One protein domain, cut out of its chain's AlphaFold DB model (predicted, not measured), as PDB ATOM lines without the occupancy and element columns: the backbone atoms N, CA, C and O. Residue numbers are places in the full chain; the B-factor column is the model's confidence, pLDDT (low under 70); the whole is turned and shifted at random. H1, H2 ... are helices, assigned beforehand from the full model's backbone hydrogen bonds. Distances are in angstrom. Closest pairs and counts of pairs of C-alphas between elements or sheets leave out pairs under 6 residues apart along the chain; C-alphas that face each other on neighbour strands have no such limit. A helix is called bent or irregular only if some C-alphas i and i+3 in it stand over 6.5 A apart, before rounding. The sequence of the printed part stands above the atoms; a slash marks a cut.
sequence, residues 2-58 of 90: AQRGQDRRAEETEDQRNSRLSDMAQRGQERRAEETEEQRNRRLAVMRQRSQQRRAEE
ATOM      1  N   ALA A   2      90.526 131.915 119.946       68.56
ATOM      2  CA  ALA A   2      91.009 130.861 119.042       68.56
ATOM      3  C   ALA A   2      89.909 130.220 118.164       68.56
ATOM      4  O   ALA A   2      90.138 130.046 116.972       68.56
ATOM      5  N   GLN A   3      88.709 129.964 118.707       71.12
ATOM      6  CA  GLN A   3      87.580 129.371 117.957       71.12
ATOM      7  C   GLN A   3      87.119 130.247 116.786       71.12
ATOM      8  O   GLN A   3      87.205 129.822 115.645       71.12
ATOM      9  N   ARG A   4      86.849 131.540 117.020       76.69
ATOM     10  CA  ARG A   4      86.457 132.498 115.961       76.69
ATOM     11  C   ARG A   4      87.492 132.654 114.827       76.69
ATOM     12  O   ARG A   4      87.197 133.230 113.781       76.69
ATOM     13  N   GLY A   5      88.745 132.257 115.052       78.56
ATOM     14  CA  GLY A   5      89.786 132.223 114.021       78.56
ATOM     15  C   GLY A   5      89.831 130.906 113.242       78.56
ATOM     16  O   GLY A   5      90.256 130.909 112.092       78.56
ATOM     17  N   GLN A   6      89.405 129.799 113.853       78.88
ATOM     18  CA  GLN A   6      89.242 128.506 113.188       78.88
ATOM     19  C   GLN A   6      87.977 128.498 112.331       78.88
ATOM     20  O   GLN A   6      88.063 128.119 111.170       78.88
ATOM     21  N   ASP A   7      86.871 129.028 112.856       80.50
ATOM     22  CA  ASP A   7      85.592 129.119 112.140       80.50
ATOM     23  C   ASP A   7      85.750 129.931 110.844       80.50
ATOM     24  O   ASP A   7      85.437 129.457 109.758       80.50
ATOM     25  N   ARG A   8      86.415 131.095 110.921       81.56
ATOM     26  CA  ARG A   8      86.735 131.912 109.737       81.56
ATOM     27  C   ARG A   8      87.633 131.214 108.714       81.56
ATOM     28  O   ARG A   8      87.536 131.535 107.544       81.56
ATOM     29  N   ARG A   9      88.511 130.295 109.134       84.12
ATOM     30  CA  ARG A   9      89.361 129.519 108.208       84.12
ATOM     31  C   ARG A   9      88.622 128.336 107.590       84.12
ATOM     32  O   ARG A   9      89.044 127.873 106.539       84.12
ATOM     33  N   ALA A  10      87.591 127.822 108.257       84.44
ATOM     34  CA  ALA A  10      86.751 126.753 107.729       84.44
ATOM     35  C   ALA A  10      85.808 127.268 106.629       84.44
ATOM     36  O   ALA A  10      85.479 126.521 105.716       84.44
ATOM     37  N   GLU A  11      85.426 128.544 106.701       87.12
ATOM     38  CA  GLU A  11      84.558 129.222 105.729       87.12
ATOM     39  C   GLU A  11      85.320 129.868 104.551       87.12
ATOM     40  O   GLU A  11      84.695 130.417 103.644       87.12
ATOM     41  N   GLU A  12      86.659 129.827 104.541       88.12
ATOM     42  CA  GLU A  12      87.467 130.387 103.448       88.12
ATOM     43  C   GLU A  12      87.234 129.627 102.139       88.12
ATOM     44  O   GLU A  12      87.270 128.396 102.093       88.12
ATOM     45  N   THR A  13      87.083 130.370 101.042       92.19
ATOM     46  CA  THR A  13      87.155 129.777  99.705       92.19
ATOM     47  C   THR A  13      88.589 129.344  99.395       92.19
ATOM     48  O   THR A  13      89.549 129.864  99.969       92.19
ATOM     49  N   GLU A  14      88.757 128.409  98.460       91.38
ATOM     50  CA  GLU A  14      90.084 127.898  98.091       91.38
ATOM     51  C   GLU A  14      91.026 129.022  97.618       91.38
ATOM     52  O   GLU A  14      92.190 129.059  98.010       91.38
ATOM     53  N   ASP A  15      90.515 130.015  96.882       91.44
ATOM     54  CA  ASP A  15      91.299 131.179  96.443       91.44
ATOM     55  C   ASP A  15      91.753 132.062  97.613       91.44
ATOM     56  O   ASP A  15      92.914 132.474  97.682       91.44
ATOM     57  N   GLN A  16      90.862 132.320  98.575       92.44
ATOM     58  CA  GLN A  16      91.199 133.082  99.780       92.44
ATOM     59  C   GLN A  16      92.214 132.332 100.641       92.44
ATOM     60  O   GLN A  16      93.165 132.925 101.155       92.44
ATOM     61  N   ARG A  17      92.053 131.012 100.753       93.50
ATOM     62  CA  ARG A  17      92.980 130.139 101.467       93.50
ATOM     63  C   ARG A  17      94.357 130.146 100.810       93.50
ATOM     64  O   ARG A  17      95.355 130.277 101.520       93.50
ATOM     65  N   ASN A  18      94.418 130.044  99.484       94.56
ATOM     66  CA  ASN A  18      95.664 130.060  98.722       94.56
ATOM     67  C   ASN A  18      96.373 131.411  98.818       94.56
ATOM     68  O   ASN A  18      97.572 131.440  99.101       94.56
ATOM     69  N   SER A  19      95.640 132.522  98.707       93.81
ATOM     70  CA  SER A  19      96.185 133.864  98.946       93.81
ATOM     71  C   SER A  19      96.744 133.996 100.368       93.81
ATOM     72  O   SER A  19      97.914 134.338 100.541       93.81
ATOM     73  N   ARG A  20      95.979 133.596 101.394       94.31
ATOM     74  CA  ARG A  20      96.440 133.637 102.790       94.31
ATOM     75  C   ARG A  20      97.674 132.762 103.029       94.31
ATOM     76  O   ARG A  20      98.566 133.148 103.786       94.31
ATOM     77  N   LEU A  21      97.724 131.562 102.450       95.12
ATOM     78  CA  LEU A  21      98.879 130.664 102.560       95.12
ATOM     79  C   LEU A  21     100.110 131.246 101.860       95.12
ATOM     80  O   LEU A  21     101.200 131.166 102.428       95.12
ATOM     81  N   SER A  22      99.928 131.865 100.692       95.44
ATOM     82  CA  SER A  22     100.989 132.557  99.955       95.44
ATOM     83  C   SER A  22     101.591 133.692 100.785       95.44
ATOM     84  O   SER A  22     102.801 133.717 101.011       95.44
ATOM     85  N   ASP A  23     100.752 134.548 101.371       96.12
ATOM     86  CA  ASP A  23     101.201 135.661 102.216       96.12
ATOM     87  C   ASP A  23     101.980 135.173 103.448       96.12
ATOM     88  O   ASP A  23     103.022 135.722 103.820       96.12
ATOM     89  N   MET A  24     101.502 134.105 104.095       95.44
ATOM     90  CA  MET A  24     102.205 133.495 105.229       95.44
ATOM     91  C   MET A  24     103.531 132.855 104.810       95.44
ATOM     92  O   MET A  24     104.494 132.895 105.584       95.44
ATOM     93  N   ALA A  25     103.593 132.260 103.616       94.81
ATOM     94  CA  ALA A  25     104.819 131.702 103.069       94.81
ATOM     95  C   ALA A  25     105.838 132.811 102.781       94.81
ATOM     96  O   ALA A  25     106.983 132.677 103.216       94.81
ATOM     97  N   GLN A  26     105.417 133.916 102.156       96.31
ATOM     98  CA  GLN A  26     106.268 135.073 101.871       96.31
ATOM     99  C   GLN A  26     106.852 135.669 103.156       96.31
ATOM    100  O   GLN A  26     108.070 135.701 103.319       96.31
ATOM    101  N   ARG A  27     106.002 136.010 104.133       95.88
ATOM    102  CA  ARG A  27     106.453 136.493 105.455       95.88
ATOM    103  C   ARG A  27     107.329 135.477 106.184       95.88
ATOM    104  O   ARG A  27     108.158 135.815 107.028       95.88
ATOM    105  N   GLY A  28     107.097 134.193 105.931       94.88
ATOM    106  CA  GLY A  28     107.964 133.119 106.384       94.88
ATOM    107  C   GLY A  28     109.371 133.294 105.834       94.88
ATOM    108  O   GLY A  28     110.301 133.320 106.629       94.88
ATOM    109  N   GLN A  29     109.507 133.435 104.512       94.31
ATOM    110  CA  GLN A  29     110.794 133.591 103.830       94.31
ATOM    111  C   GLN A  29     111.528 134.869 104.226       94.31
ATOM    112  O   GLN A  29     112.711 134.779 104.528       94.31
ATOM    113  N   GLU A  30     110.838 136.008 104.298       95.50
ATOM    114  CA  GLU A  30     111.422 137.287 104.739       95.50
ATOM    115  C   GLU A  30     112.083 137.132 106.115       95.50
ATOM    116  O   GLU A  30     113.274 137.390 106.272       95.50
ATOM    117  N   ARG A  31     111.372 136.530 107.079       94.56
ATOM    118  CA  ARG A  31     111.947 136.228 108.399       94.56
ATOM    119  C   ARG A  31     113.137 135.273 108.338       94.56
ATOM    120  O   ARG A  31     114.037 135.401 109.154       94.56
ATOM    121  N   ARG A  32     113.154 134.298 107.415       93.38
ATOM    122  CA  ARG A  32     114.315 133.396 107.259       93.38
ATOM    123  C   ARG A  32     115.514 134.107 106.638       93.38
ATOM    124  O   ARG A  32     116.629 133.672 106.896       93.38
ATOM    125  N   ALA A  33     115.286 135.112 105.796       93.38
ATOM    126  CA  ALA A  33     116.345 135.880 105.150       93.38
ATOM    127  C   ALA A  33     117.056 136.811 106.144       93.38
ATOM    128  O   ALA A  33     118.255 137.033 106.019       93.38
ATOM    129  N   GLU A  34     116.331 137.292 107.154       94.50
ATOM    130  CA  GLU A  34     116.855 138.151 108.223       94.50
ATOM    131  C   GLU A  34     117.456 137.374 109.413       94.50
ATOM    132  O   GLU A  34     117.984 137.977 110.346       94.50
ATOM    133  N   GLU A  35     117.385 136.036 109.423       94.94
ATOM    134  CA  GLU A  35     117.948 135.225 110.508       94.94
ATOM    135  C   GLU A  35     119.478 135.319 110.554       94.94
ATOM    136  O   GLU A  35     120.178 135.118 109.561       94.94
ATOM    137  N   THR A  36     120.008 135.506 111.760       96.06
ATOM    138  CA  THR A  36     121.440 135.314 112.023       96.06
ATOM    139  C   THR A  36     121.819 133.834 111.942       96.06
ATOM    140  O   THR A  36     120.986 132.944 112.141       96.06
ATOM    141  N   GLU A  37     123.102 133.546 111.719       95.25
ATOM    142  CA  GLU A  37     123.596 132.167 111.623       95.25
ATOM    143  C   GLU A  37     123.328 131.356 112.907       95.25
ATOM    144  O   GLU A  37     122.952 130.186 112.845       95.25
ATOM    145  N   GLU A  38     123.409 131.976 114.088       95.50
ATOM    146  CA  GLU A  38     123.070 131.319 115.358       95.50
ATOM    147  C   GLU A  38     121.576 130.978 115.470       95.50
ATOM    148  O   GLU A  38     121.213 129.868 115.875       95.50
ATOM    149  N   GLN A  39     120.695 131.904 115.080       96.06
ATOM    150  CA  GLN A  39     119.246 131.669 115.064       96.06
ATOM    151  C   GLN A  39     118.877 130.578 114.060       96.06
ATOM    152  O   GLN A  39     118.092 129.679 114.382       96.06
ATOM    153  N   ARG A  40     119.500 130.606 112.877       96.06
ATOM    154  CA  ARG A  40     119.345 129.580 111.849       96.06
ATOM    155  C   ARG A  40     119.772 128.215 112.377       96.06
ATOM    156  O   ARG A  40     119.007 127.256 112.252       96.06
ATOM    157  N   ASN A  41     120.940 128.123 113.008       96.88
ATOM    158  CA  ASN A  41     121.458 126.875 113.564       96.88
ATOM    159  C   ASN A  41     120.569 126.331 114.685       96.88
ATOM    160  O   ASN A  41     120.230 125.144 114.674       96.88
ATOM    161  N   ARG A  42     120.077 127.192 115.586       96.44
ATOM    162  CA  ARG A  42     119.096 126.796 116.608       96.44
ATOM    163  C   ARG A  42     117.806 126.268 115.977       96.44
ATOM    164  O   ARG A  42     117.325 125.203 116.366       96.44
ATOM    165  N   ARG A  43     117.251 126.965 114.979       95.69
ATOM    166  CA  ARG A  43     116.036 126.527 114.270       95.69
ATOM    167  C   ARG A  43     116.240 125.172 113.590       95.69
ATOM    168  O   ARG A  43     115.379 124.299 113.695       95.69
ATOM    169  N   LEU A  44     117.365 124.982 112.898       96.38
ATOM    170  CA  LEU A  44     117.694 123.722 112.230       96.38
ATOM    171  C   LEU A  44     117.873 122.573 113.232       96.38
ATOM    172  O   LEU A  44     117.398 121.469 112.963       96.38
ATOM    173  N   ALA A  45     118.483 122.829 114.392       96.88
ATOM    174  CA  ALA A  45     118.613 121.840 115.460       96.88
ATOM    175  C   ALA A  45     117.238 121.367 115.965       96.88
ATOM    176  O   ALA A  45     116.990 120.162 116.031       96.88
ATOM    177  N   VAL A  46     116.310 122.298 116.211       97.31
ATOM    178  CA  VAL A  46     114.931 121.969 116.620       97.31
ATOM    179  C   VAL A  46     114.201 121.166 115.539       97.31
ATOM    180  O   VAL A  46     113.547 120.166 115.840       97.31
ATOM    181  N   MET A  47     114.327 121.551 114.263       95.88
ATOM    182  CA  MET A  47     113.714 120.795 113.162       95.88
ATOM    183  C   MET A  47     114.280 119.378 113.043       95.88
ATOM    184  O   MET A  47     113.520 118.431 112.833       95.88
ATOM    185  N   ARG A  48     115.598 119.214 113.220       96.12
ATOM    186  CA  ARG A  48     116.255 117.902 113.227       96.12
ATOM    187  C   ARG A  48     115.716 117.029 114.356       96.12
ATOM    188  O   ARG A  48     115.318 115.898 114.086       96.12
ATOM    189  N   GLN A  49     115.655 117.556 115.577       97.00
ATOM    190  CA  GLN A  49     115.146 116.825 116.739       97.00
ATOM    191  C   GLN A  49     113.696 116.377 116.523       97.00
ATOM    192  O   GLN A  49     113.375 115.203 116.691       97.00
ATOM    193  N   ARG A  50     112.828 117.281 116.053       96.50
ATOM    194  CA  ARG A  50     111.428 116.948 115.759       96.50
ATOM    195  C   ARG A  50     111.301 115.887 114.665       96.50
ATOM    196  O   ARG A  50     110.444 115.014 114.753       96.50
ATOM    197  N   SER A  51     112.144 115.941 113.631       94.00
ATOM    198  CA  SER A  51     112.155 114.908 112.593       94.00
ATOM    199  C   SER A  51     112.611 113.555 113.133       94.00
ATOM    200  O   SER A  51     112.080 112.543 112.693       94.00
ATOM    201  N   GLN A  52     113.589 113.521 114.040       95.12
ATOM    202  CA  GLN A  52     114.033 112.278 114.672       95.12
ATOM    203  C   GLN A  52     112.930 111.678 115.539       95.12
ATOM    204  O   GLN A  52     112.659 110.490 115.416       95.12
ATOM    205  N   GLN A  53     112.240 112.504 116.328       95.31
ATOM    206  CA  GLN A  53     111.102 112.056 117.125       95.31
ATOM    207  C   GLN A  53     109.997 111.455 116.243       95.31
ATOM    208  O   GLN A  53     109.549 110.346 116.499       95.31
ATOM    209  N   ARG A  54     109.630 112.125 115.140       93.50
ATOM    210  CA  ARG A  54     108.637 111.592 114.191       93.50
ATOM    211  C   ARG A  54     109.033 110.245 113.586       93.50
ATOM    212  O   ARG A  54     108.157 109.422 113.380       93.50
ATOM    213  N   ARG A  55     110.321 110.032 113.290       90.38
ATOM    214  CA  ARG A  55     110.825 108.740 112.784       90.38
ATOM    215  C   ARG A  55     110.844 107.661 113.864       90.38
ATOM    216  O   ARG A  55     110.723 106.489 113.542       90.38
ATOM    217  N   ALA A  56     111.041 108.041 115.126       91.06
ATOM    218  CA  ALA A  56     111.003 107.105 116.246       91.06
ATOM    219  C   ALA A  56     109.571 106.625 116.546       91.06
ATOM    220  O   ALA A  56     109.389 105.493 116.974       91.06
ATOM    221  N   GLU A  57     108.574 107.477 116.297       93.94
ATOM    222  CA  GLU A  57     107.142 107.179 116.455       93.94
ATOM    223  C   GLU A  57     106.502 106.580 115.181       93.94
ATOM    224  O   GLU A  57     105.297 106.340 115.147       93.94
ATOM    225  N   GLU A  58     107.283 106.357 114.122       92.62
ATOM    226  CA  GLU A  58     106.795 105.888 112.823       92.62
ATOM    227  C   GLU A  58     106.475 104.388 112.843       92.62
ATOM    228  O   GLU A  58     107.274 103.569 113.305       92.62
TER     229      GLU A  58
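AT A GLANCE: This is residues 2 to 58 of the 90 residues of an uncharacterized protein of Araneus ventricosus (UniProt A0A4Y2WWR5). Three helices follow one another end to end in an open, angular frame with no packed core: the two long helices H2 and H3 meet near their ends as a wide V, and the short helix H1 turns off at a corner from the other end of H2. The middle of this frame is empty, and residues 2 to 8, 21 to 31 and 44 to 58 stand free. The printed part has 57 residues with three named helices, in the order H1, H2, H3, and no named strand, and its class is all helix. It is extended, with a radius of gyration of the C-alphas of 16.0 A, and the C-alphas span 37 by 33 by 20 A along their three main axes.

HOW THE PARTS SIT: H2, residues 14 to 33, and H3, residues 37 to 56, are the longest helices, with 20 residues each. They are close but not clearly touching, and their closest C-alphas, those of Arg 32 and Arg 40, are 7.8 A apart. Their lines stand at a steep tilt of 54 degrees, and they run opposite ways. Their centres are 22.0 A apart. Before H2 comes H1, residues 3 to 10. H1 and H2 are close but not clearly touching, and their closest C-alphas, those of Arg 9 and Arg 17, are 7.7 A apart. They run opposite ways at a steep tilt of 68 degrees, only just short of about perpendicular. H1 and H3 are apart. In H2 and H3 every O i to N i+4 pair is within hydrogen-bond range, while in H1 3 of 4 are.

IN THESE COORDINATES: H2 measures 28.3 A from its first to its last C-alpha, beginning with C-alpha 14 at (90.084, 127.898, 98.091) and ending with C-alpha 33 at (116.345, 135.880, 105.150). H3 measures 28.4 A from C-alpha 37 to C-alpha 56, which lies at (111.003, 107.105, 116.246). H1, residues 3 to 10, begins with C-alpha 3 at (87.580, 129.371, 117.957) and is the shortest helix, with 8 residues. The three helices are not bent.

THE WHOLE: The two C-alphas farthest apart are those of Glu 11 and Glu 38, at 39.8 A. The C-alphas of Ala 2 and Glu 58, the first and last printed, are 30.2 A apart. The printed part has no cut. The links from H1 to H2 and from H2 to H3 are tight, with 3 residues in each. The mean pLDDT of the printed part is 91.9; H1 has a mean of 79, and residue 2 is the one printed residue under 70.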